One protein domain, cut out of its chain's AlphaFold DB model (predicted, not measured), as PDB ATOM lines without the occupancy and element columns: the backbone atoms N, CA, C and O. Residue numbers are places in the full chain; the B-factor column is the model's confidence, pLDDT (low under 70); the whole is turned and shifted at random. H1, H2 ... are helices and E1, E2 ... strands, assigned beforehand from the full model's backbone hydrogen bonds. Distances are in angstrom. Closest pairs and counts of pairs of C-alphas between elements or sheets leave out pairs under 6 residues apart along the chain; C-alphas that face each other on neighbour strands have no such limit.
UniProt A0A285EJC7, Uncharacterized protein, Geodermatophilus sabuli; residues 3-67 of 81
ATOM      1  N   ALA A   3     113.822 125.486  69.404       88.88
ATOM      2  CA  ALA A   3     112.910 125.893  70.465       88.88
ATOM      3  C   ALA A   3     113.032 124.896  71.623       88.88
ATOM      4  O   ALA A   3     112.863 123.691  71.433       88.88
ATOM      5  N   VAL A   4     113.367 125.397  72.808       95.25
ATOM      6  CA  VAL A   4     113.539 124.603  74.032       95.25
ATOM      7  C   VAL A   4     112.751 125.235  75.170       95.25
ATOM      8  O   VAL A   4     112.400 126.410  75.111       95.25
ATOM      9  N   TRP A   5     112.493 124.470  76.227       96.19
ATOM     10  CA  TRP A   5     111.980 125.017  77.478       96.19
ATOM     11  C   TRP A   5     113.130 125.236  78.444       96.19
ATOM     12  O   TRP A   5     114.008 124.385  78.586       96.19
ATOM     13  N   ILE A   6     113.116 126.370  79.130       95.88
ATOM     14  CA  ILE A   6     114.151 126.741  80.084       95.88
ATOM     15  C   ILE A   6     113.548 127.285  81.372       95.88
ATOM     16  O   ILE A   6     112.402 127.722  81.412       95.88
ATOM     17  N   GLN A   7     114.340 127.305  82.439       96.19
ATOM     18  CA  GLN A   7     114.031 128.132  83.603       96.19
ATOM     19  C   GLN A   7     114.108 129.621  83.253       96.19
ATOM     20  O   GLN A   7     115.011 130.029  82.525       96.19
ATOM     21  N   SER A   8     113.217 130.425  83.840       94.62
ATOM     22  CA  SER A   8     113.056 131.839  83.494       94.62
ATOM     23  C   SER A   8     114.380 132.603  83.502       94.62
ATOM     24  O   SER A   8     115.054 132.657  84.537       94.62
ATOM     25  N   VAL A   9     114.724 133.246  82.384       92.75
ATOM     26  CA  VAL A   9     115.949 134.046  82.203       92.75
ATOM     27  C   VAL A   9     116.016 135.176  83.232       92.75
ATOM     28  O   VAL A   9     117.074 135.479  83.781       92.75
ATOM     29  N   HIS A  10     114.854 135.735  83.564       93.19
ATOM     30  CA  HIS A  10     114.677 136.841  84.505       93.19
ATOM     31  C   HIS A  10     114.550 136.414  85.971       93.19
ATOM     32  O   HIS A  10     114.198 137.235  86.825       93.19
ATOM     33  N   ASN A  11     114.813 135.134  86.256       95.50
ATOM     34  CA  ASN A  11     114.708 134.548  87.587       95.50
ATOM     35  C   ASN A  11     113.337 134.811  88.237       95.50
ATOM     36  O   ASN A  11     113.244 135.173  89.408       95.50
ATOM     37  N   LEU A  12     112.263 134.691  87.451       96.00
ATOM     38  CA  LEU A  12     110.902 134.883  87.941       96.00
ATOM     39  C   LEU A  12     110.393 133.608  88.613       96.00
ATOM     40  O   LEU A  12     110.684 132.493  88.175       96.00
ATOM     41  N   HIS A  13     109.618 133.782  89.679       97.38
ATOM     42  CA  HIS A  13     109.065 132.699  90.489       97.38
ATOM     43  C   HIS A  13     107.549 132.834  90.596       97.38
ATOM     44  O   HIS A  13     107.019 133.941  90.627       97.38
ATOM     45  N   CYS A  14     106.862 131.695  90.674       96.88
ATOM     46  CA  CYS A  14     105.431 131.651  90.942       96.88
ATOM     47  C   CYS A  14     105.160 132.183  92.362       96.88
ATOM     48  O   CYS A  14     105.705 131.613  93.310       96.88
ATOM     49  N   PRO A  15     104.307 133.205  92.545       97.19
ATOM     50  CA  PRO A  15     103.990 133.716  93.878       97.19
ATOM     51  C   PRO A  15     103.252 132.712  94.773       97.19
ATOM     52  O   PRO A  15     103.344 132.811  95.992       97.19
ATOM     53  N   THR A  16     102.560 131.731  94.182       97.12
ATOM     54  CA  THR A  16     101.766 130.726  94.907       97.12
ATOM     55  C   THR A  16     102.624 129.616  95.505       97.12
ATOM     56  O   THR A  16     102.508 129.317  96.687       97.12
ATOM     57  N   CYS A  17     103.496 128.991  94.706       95.75
ATOM     58  CA  CYS A  17     104.304 127.849  95.158       95.75
ATOM     59  C   CYS A  17     105.803 128.146  95.276       95.75
ATOM     60  O   CYS A  17     106.578 127.269  95.648       95.75
ATOM     61  N   GLY A  18     106.245 129.353  94.917       95.69
ATOM     62  CA  GLY A  18     107.645 129.768  94.995       95.69
ATOM     63  C   GLY A  18     108.575 129.090  93.984       95.69
ATOM     64  O   GLY A  18     109.768 129.391  93.966       95.69
ATOM     65  N   SER A  19     108.081 128.195  93.123       95.44
ATOM     66  CA  SER A  19     108.909 127.539  92.107       95.44
ATOM     67  C   SER A  19     109.357 128.534  91.038       95.44
ATOM     68  O   SER A  19     108.548 129.359  90.602       95.44
ATOM     69  N   ARG A  20     110.599 128.417  90.554       95.75
ATOM     70  CA  ARG A  20     111.065 129.205  89.403       95.75
ATOM     71  C   ARG A  20     110.209 128.875  88.181       95.75
ATOM     72  O   ARG A  20     109.985 127.699  87.888       95.75
ATOM     73  N   LEU A  21     109.725 129.910  87.507       96.31
ATOM     74  CA  LEU A  21     108.927 129.776  86.295       96.31
ATOM     75  C   LEU A  21     109.772 129.195  85.165       96.31
ATOM     76  O   LEU A  21     111.005 129.285  85.182       96.31
ATOM     77  N   VAL A  22     109.095 128.608  84.185       96.62
ATOM     78  CA  VAL A  22     109.711 128.156  82.937       96.62
ATOM     79  C   VAL A  22     109.118 128.919  81.765       96.62
ATOM     80  O   VAL A  22     107.992 129.395  81.854       96.62
ATOM     81  N   GLU A  23     109.884 129.051  80.696       95.81
ATOM     82  CA  GLU A  23     109.474 129.716  79.460       95.81
ATOM     83  C   GLU A  23     110.067 128.983  78.257       95.81
ATOM     84  O   GLU A  23     111.076 128.275  78.383       95.81
ATOM     85  N   GLN A  24     109.428 129.126  77.098       96.00
ATOM     86  CA  GLN A  24     110.043 128.740  75.836       96.00
ATOM     87  C   GLN A  24     111.165 129.716  75.510       96.00
ATOM     88  O   GLN A  24     111.130 130.888  75.885       96.00
ATOM     89  N   ALA A  25     112.189 129.216  74.835       95.62
ATOM     90  CA  ALA A  25     113.313 130.022  74.420       95.62
ATOM     91  C   ALA A  25     113.928 129.520  73.121       95.62
ATOM     92  O   ALA A  25     114.047 128.316  72.868       95.62
ATOM     93  N   GLY A  26     114.445 130.476  72.355       94.31
ATOM     94  CA  GLY A  26     115.389 130.202  71.289       94.31
ATOM     95  C   GLY A  26     116.754 129.834  71.852       94.31
ATOM     96  O   GLY A  26     117.348 130.613  72.600       94.31
ATOM     97  N   ARG A  27     117.279 128.671  71.455       94.00
ATOM     98  CA  ARG A  27     118.656 128.250  71.744       94.00
ATOM     99  C   ARG A  27     119.585 128.589  70.580       94.00
ATOM    100  O   ARG A  27     119.395 128.098  69.460       94.00
ATOM    101  N   TYR A  28     120.628 129.367  70.868       91.81
ATOM    102  CA  TYR A  28     121.615 129.834  69.894       91.81
ATOM    103  C   TYR A  28     123.025 129.372  70.270       91.81
ATOM    104  O   TYR A  28     123.507 129.635  71.371       91.81
ATOM    105  N   ALA A  29     123.707 128.708  69.336       91.31
ATOM    106  CA  ALA A  29     125.138 128.454  69.439       91.31
ATOM    107  C   ALA A  29     125.888 129.679  68.901       91.31
ATOM    108  O   ALA A  29     125.744 130.021  67.728       91.31
ATOM    109  N   VAL A  30     126.651 130.351  69.760       89.50
ATOM    110  CA  VAL A  30     127.410 131.554  69.396       89.50
ATOM    111  C   VAL A  30     128.895 131.189  69.323       89.50
ATOM    112  O   VAL A  30     129.418 130.656  70.306       89.50
ATOM    113  N   PRO A  31     129.591 131.464  68.202       92.50
ATOM    114  CA  PRO A  31     131.031 131.244  68.108       92.50
ATOM    115  C   PRO A  31     131.781 131.905  69.271       92.50
ATOM    116  O   PRO A  31     131.440 133.010  69.692       92.50
ATOM    117  N   HIS A  32     132.801 131.224  69.797       91.69
ATOM    118  CA  HIS A  32     133.647 131.694  70.908       91.69
ATOM    119  C   HIS A  32     132.951 131.857  72.272       91.69
ATOM    120  O   HIS A  32     133.569 132.350  73.217       91.69
ATOM    121  N   ARG A  33     131.696 131.415  72.428       87.56
ATOM    122  CA  ARG A  33     131.052 131.284  73.744       87.56
ATOM    123  C   ARG A  33     131.159 129.834  74.234       87.56
ATOM    124  O   ARG A  33     130.924 128.918  73.451       87.56
ATOM    125  N   PRO A  34     131.453 129.606  75.527       86.25
ATOM    126  CA  PRO A  34     131.587 128.255  76.081       86.25
ATOM    127  C   PRO A  34     130.256 127.491  76.175       86.25
ATOM    128  O   PRO A  34     130.255 126.286  76.402       86.25
ATOM    129  N   GLY A  35     129.118 128.169  76.009       86.19
ATOM    130  CA  GLY A  35     127.795 127.560  76.068       86.19
ATOM    131  C   GLY A  35     126.774 128.298  75.202       86.19
ATOM    132  O   GLY A  35     127.054 129.401  74.718       86.19
ATOM    133  N   PRO A  36     125.593 127.691  74.992       89.69
ATOM    134  CA  PRO A  36     124.522 128.312  74.229       89.69
ATOM    135  C   PRO A  36     123.994 129.570  74.926       89.69
ATOM    136  O   PRO A  36     123.979 129.672  76.154       89.69
ATOM    137  N   VAL A  37     123.518 130.511  74.117       91.12
ATOM    138  CA  VAL A  37     122.747 131.670  74.568       91.12
ATOM    139  C   VAL A  37     121.266 131.350  74.405       91.12
ATOM    140  O   VAL A  37     120.860 130.790  73.383       91.12
ATOM    141  N   TYR A  38     120.468 131.718  75.405       92.38
ATOM    142  CA  TYR A  38     119.020 131.560  75.378       92.38
ATOM    143  C   TYR A  38     118.340 132.918  75.310       92.38
ATOM    144  O   TYR A  38     118.714 133.840  76.036       92.38
ATOM    145  N   VAL A  39     117.320 133.014  74.465       91.31
ATOM    146  CA  VAL A  39     116.446 134.185  74.375       91.31
ATOM    147  C   VAL A  39     115.039 133.721  74.726       91.31
ATOM    148  O   VAL A  39     114.447 132.964  73.961       91.31
ATOM    149  N   GLY A  40     114.555 134.116  75.907       90.12
ATOM    150  CA  GLY A  40     113.222 133.757  76.398       90.12
ATOM    151  C   GLY A  40     112.115 134.399  75.563       90.12
ATOM    152  O   GLY A  40     112.208 135.568  75.181       90.12
ATOM    153  N   GLU A  41     111.075 133.628  75.272       89.38
ATOM    154  CA  GLU A  41     109.913 134.064  74.512       89.38
ATOM    155  C   GLU A  41     108.873 134.681  75.449       89.38
ATOM    156  O   GLU A  41     108.291 134.025  76.320       89.38
ATOM    157  N   VAL A  42     108.624 135.976  75.256       81.06
ATOM    158  CA  VAL A  42     107.662 136.735  76.060       81.06
ATOM    159  C   VAL A  42     106.276 136.094  75.971       81.06
ATOM    160  O   VAL A  42     105.780 135.814  74.887       81.06
ATOM    161  N   GLY A  43     105.627 135.912  77.122       86.50
ATOM    162  CA  GLY A  43     104.269 135.361  77.202       86.50
ATOM    163  C   GLY A  43     104.207 133.838  77.329       86.50
ATOM    164  O   GLY A  43     103.133 133.306  77.576       86.50
ATOM    165  N   THR A  44     105.342 133.140  77.253       93.31
ATOM    166  CA  THR A  44     105.409 131.677  77.447       93.31
ATOM    167  C   THR A  44     105.718 131.270  78.892       93.31
ATOM    168  O   THR A  44     105.874 130.085  79.194       93.31
ATOM    169  N   LEU A  45     105.801 132.249  79.803       95.25
ATOM    170  CA  LEU A  45     106.019 132.017  81.228       95.25
ATOM    171  C   LEU A  45     104.901 131.154  81.804       95.25
ATOM    172  O   LEU A  45     103.724 131.490  81.707       95.25
ATOM    173  N   THR A  46     105.284 130.067  82.464       95.88
ATOM    174  CA  THR A  46     104.342 129.149  83.096       95.88
ATOM    175  C   THR A  46     104.889 128.569  84.396       95.88
ATOM    176  O   THR A  46     106.100 128.405  84.598       95.88
ATOM    177  N   CYS A  47     103.973 128.276  85.319       95.81
ATOM    178  CA  CYS A  47     104.263 127.513  86.520       95.81
ATOM    179  C   CYS A  47     104.138 126.021  86.204       95.81
ATOM    180  O   CYS A  47     103.083 125.561  85.781       95.81
ATOM    181  N   ARG A  48     105.174 125.227  86.502       93.62
ATOM    182  CA  ARG A  48     105.137 123.766  86.290       93.62
ATOM    183  C   ARG A  48     104.072 123.039  87.122       93.62
ATOM    184  O   ARG A  48     103.755 121.898  86.813       93.62
ATOM    185  N   SER A  49     103.559 123.676  88.173       93.50
ATOM    186  CA  SER A  49     102.442 123.169  88.979       93.50
ATOM    187  C   SER A  49     101.065 123.567  88.429       93.50
ATOM    188  O   SER A  49     100.065 123.216  89.041       93.50
ATOM    189  N   GLY A  50     100.991 124.319  87.323       94.00
ATOM    190  CA  GLY A  50      99.730 124.739  86.705       94.00
ATOM    191  C   GLY A  50      99.038 125.933  87.373       94.00
ATOM    192  O   GLY A  50      97.897 126.236  87.041       94.00
ATOM    193  N   HIS A  51      99.694 126.627  88.312       96.19
ATOM    194  CA  HIS A  51      99.118 127.827  88.926       96.19
ATOM    195  C   HIS A  51      98.978 128.958  87.905       96.19
ATOM    196  O   HIS A  51      99.918 129.242  87.157       96.19
ATOM    197  N   ALA A  52      97.833 129.643  87.944       95.75
ATOM    198  CA  ALA A  52      97.638 130.885  87.213       95.75
ATOM    199  C   ALA A  52      98.689 131.913  87.646       95.75
ATOM    200  O   ALA A  52      98.969 132.078  88.838       95.75
ATOM    201  N   LEU A  53      99.289 132.582  86.666       95.62
ATOM    202  CA  LEU A  53     100.293 133.601  86.918       95.62
ATOM    203  C   LEU A  53      99.647 134.984  86.913       95.62
ATOM    204  O   LEU A  53      98.796 135.244  86.059       95.62
ATOM    205  N   PRO A  54     100.066 135.876  87.824       95.81
ATOM    206  CA  PRO A  54      99.745 137.283  87.688       95.81
ATOM    207  C   PRO A  54     100.479 137.889  86.488       95.81
ATOM    208  O   PRO A  54     101.291 137.232  85.824       95.81
ATOM    209  N   ASP A  55     100.210 139.164  86.219       94.88
ATOM    210  CA  ASP A  55     100.904 139.868  85.156       94.88
ATOM    211  C   ASP A  55     102.420 139.972  85.401       94.88
ATOM    212  O   ASP A  55     102.974 139.696  86.472       94.88
ATOM    213  N   ARG A  56     103.127 140.388  84.353       93.00
ATOM    214  CA  ARG A  56     104.584 140.449  84.373       93.00
ATOM    215  C   ARG A  56     105.125 141.478  85.374       93.00
ATOM    216  O   ARG A  56     106.201 141.248  85.922       93.00
ATOM    217  N   VAL A  57     104.428 142.592  85.597       95.88
ATOM    218  CA  VAL A  57     104.865 143.642  86.533       95.88
ATOM    219  C   VAL A  57     104.847 143.092  87.955       95.88
ATOM    220  O   VAL A  57     105.833 143.230  88.681       95.88
ATOM    221  N   GLU A  58     103.782 142.385  88.321       97.06
ATOM    222  CA  GLU A  58     103.659 141.749  89.629       97.06
ATOM    223  C   GLU A  58     104.704 140.649  89.849       97.06
ATOM    224  O   GLU A  58     105.261 140.537  90.945       97.06
ATOM    225  N   LEU A  59     105.034 139.870  88.812       96.44
ATOM    226  CA  LEU A  59     106.096 138.862  88.888       96.44
ATOM    227  C   LEU A  59     107.472 139.485  89.168       96.44
ATOM    228  O   LEU A  59     108.221 138.967  90.003       96.44
ATOM    229  N   TYR A  60     107.807 140.599  88.510       96.62
ATOM    230  CA  TYR A  60     109.049 141.328  88.785       96.62
ATOM    231  C   TYR A  60     109.061 141.910  90.201       96.62
ATOM    232  O   TYR A  60     110.017 141.688  90.942       96.62
ATOM    233  N   ALA A  61     107.968 142.550  90.622       97.50
ATOM    234  CA  ALA A  61     107.840 143.071  91.980       97.50
ATOM    235  C   ALA A  61     107.943 141.958  93.040       97.50
ATOM    236  O   ALA A  61     108.513 142.156  94.113       97.50
ATOM    237  N   TYR A  62     107.412 140.764  92.766       97.44
ATOM    238  CA  TYR A  62     107.560 139.601  93.641       97.44
ATOM    239  C   TYR A  62     109.021 139.146  93.762       97.44
ATOM    240  O   TYR A  62     109.496 138.932  94.879       97.44
ATOM    241  N   ARG A  63     109.752 139.046  92.643       97.31
ATOM    242  CA  ARG A  63     111.189 138.724  92.641       97.31
ATOM    243  C   ARG A  63     111.986 139.733  93.473       97.31
ATOM    244  O   ARG A  63     112.800 139.325  94.301       97.31
ATOM    245  N   ASP A  64     111.721 141.020  93.275       97.44
ATOM    246  CA  ASP A  64     112.454 142.099  93.938       97.44
ATOM    247  C   ASP A  64     112.152 142.130  95.446       97.44
ATOM    248  O   ASP A  64     113.077 142.185  96.256       97.44
ATOM    249  N   ARG A  65     110.885 141.945  95.855       97.31
ATOM    250  CA  ARG A  65     110.510 141.774  97.277       97.31
ATOM    251  C   ARG A  65     111.176 140.567  97.935       97.31
ATOM    252  O   ARG A  65     111.419 140.579  99.138       97.31
ATOM    253  N   ARG A  66     111.461 139.517  97.163       96.44
ATOM    254  CA  ARG A  66     112.185 138.323  97.622       96.44
ATOM    255  C   ARG A  66     113.704 138.524  97.676       96.44
ATOM    256  O   ARG A  66     114.392 137.612  98.128       96.44
ATOM    257  N   GLY A  67     114.230 139.658  97.202       96.38
ATOM    258  CA  GLY A  67     115.669 139.913  97.118       96.38
ATOM    259  C   GLY A  67     116.397 138.966  96.162       96.38
ATOM    260  O   GLY A  67     117.589 138.713  96.330       96.38
TER     261      GLY A  67
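Overview. This is residues 3 to 67 of the 81 residues of an uncharacterized protein of Geodermatophilus sabuli (UniProt A0A285EJC7). A small antiparallel sheet of three strands, E1, E2 and E3, makes one part of an elongated model, and the loop at residues 30 to 35, between E2 and E3, sticks out from it at one end. The other end is made of two long loops, residues 8 to 21 and 41 to 55, together with one short helix, H1, which is away from the sheet; Thr 16, in the first of these loops, is one of the two residues whose C-alphas are farthest apart, the other being His 32 in the loop that sticks out. The 65 printed residues hold three named strands and then one named helix, along the chain E1, E2, E3, H1, and the sheet's order is E1, E2, E3. The class is mixed, helices and strands, with under half of the residues in named elements. The whole is only just loose, close to compact, with a radius of gyration of the C-alphas of 13.0 A and spans of 39 by 24 by 17 A.

Along the chain. E1 is residues 3 to 7, 13.4 A from first to last C-alpha, and begins with C-alpha 3 at (112.910, 125.893, 70.465). E2, residues 22 to 28, is the longest strand by residues and measures 17.7 A; its last C-alpha, 28, is at (121.615, 129.834, 69.894). E3 is residues 37 to 40, 9.9 A long. H1 is residues 56 to 65, 14.3 A long, and ends with C-alpha 65 at (110.510, 141.774, 97.277).

Arrangement. The three strands form a meander, each strand the antiparallel neighbour of the one before. E1 and E2 are a hairpin, with 128 degrees between their directions; the C-alphas of Gln 7 and Val 22 face each other at 4.4 A. Across this pair N 25 and O 4 are within hydrogen-bond range at 2.8 A, as are N 6 and O 23 at 2.9 A. E2 and E3 are also a hairpin, with 140 degrees between their directions; C-alphas 25 and 40 face each other at 4.2 A. N 28 and O 37, at 2.9 A, and N 39 and O 26, at 3.0 A, are within hydrogen-bond range. E2 is the inner strand, and E1 and E3 are edge strands. The sheet is strongly twisted, but only just, with C-alphas up to 4.2 A off its best plane. H1 is not on the sheet, with 0 pairs of C-alphas within 10 A, and is apart from E1 and E2. In H1 every O i to N i+4 pair is within hydrogen-bond range.

Size, cuts and confidence. The two C-alphas farthest apart, those of Thr 16 and His 32, are 39.9 A from each other. Residues 30 to 35 stand free. The links E1 to E2, of 14 residues, and E3 to H1, of 15 residues, are long, while E2 to E3, of 8 residues, is short. The printed part has no cut, its mean pLDDT is 94.0, and no printed residue is under 70.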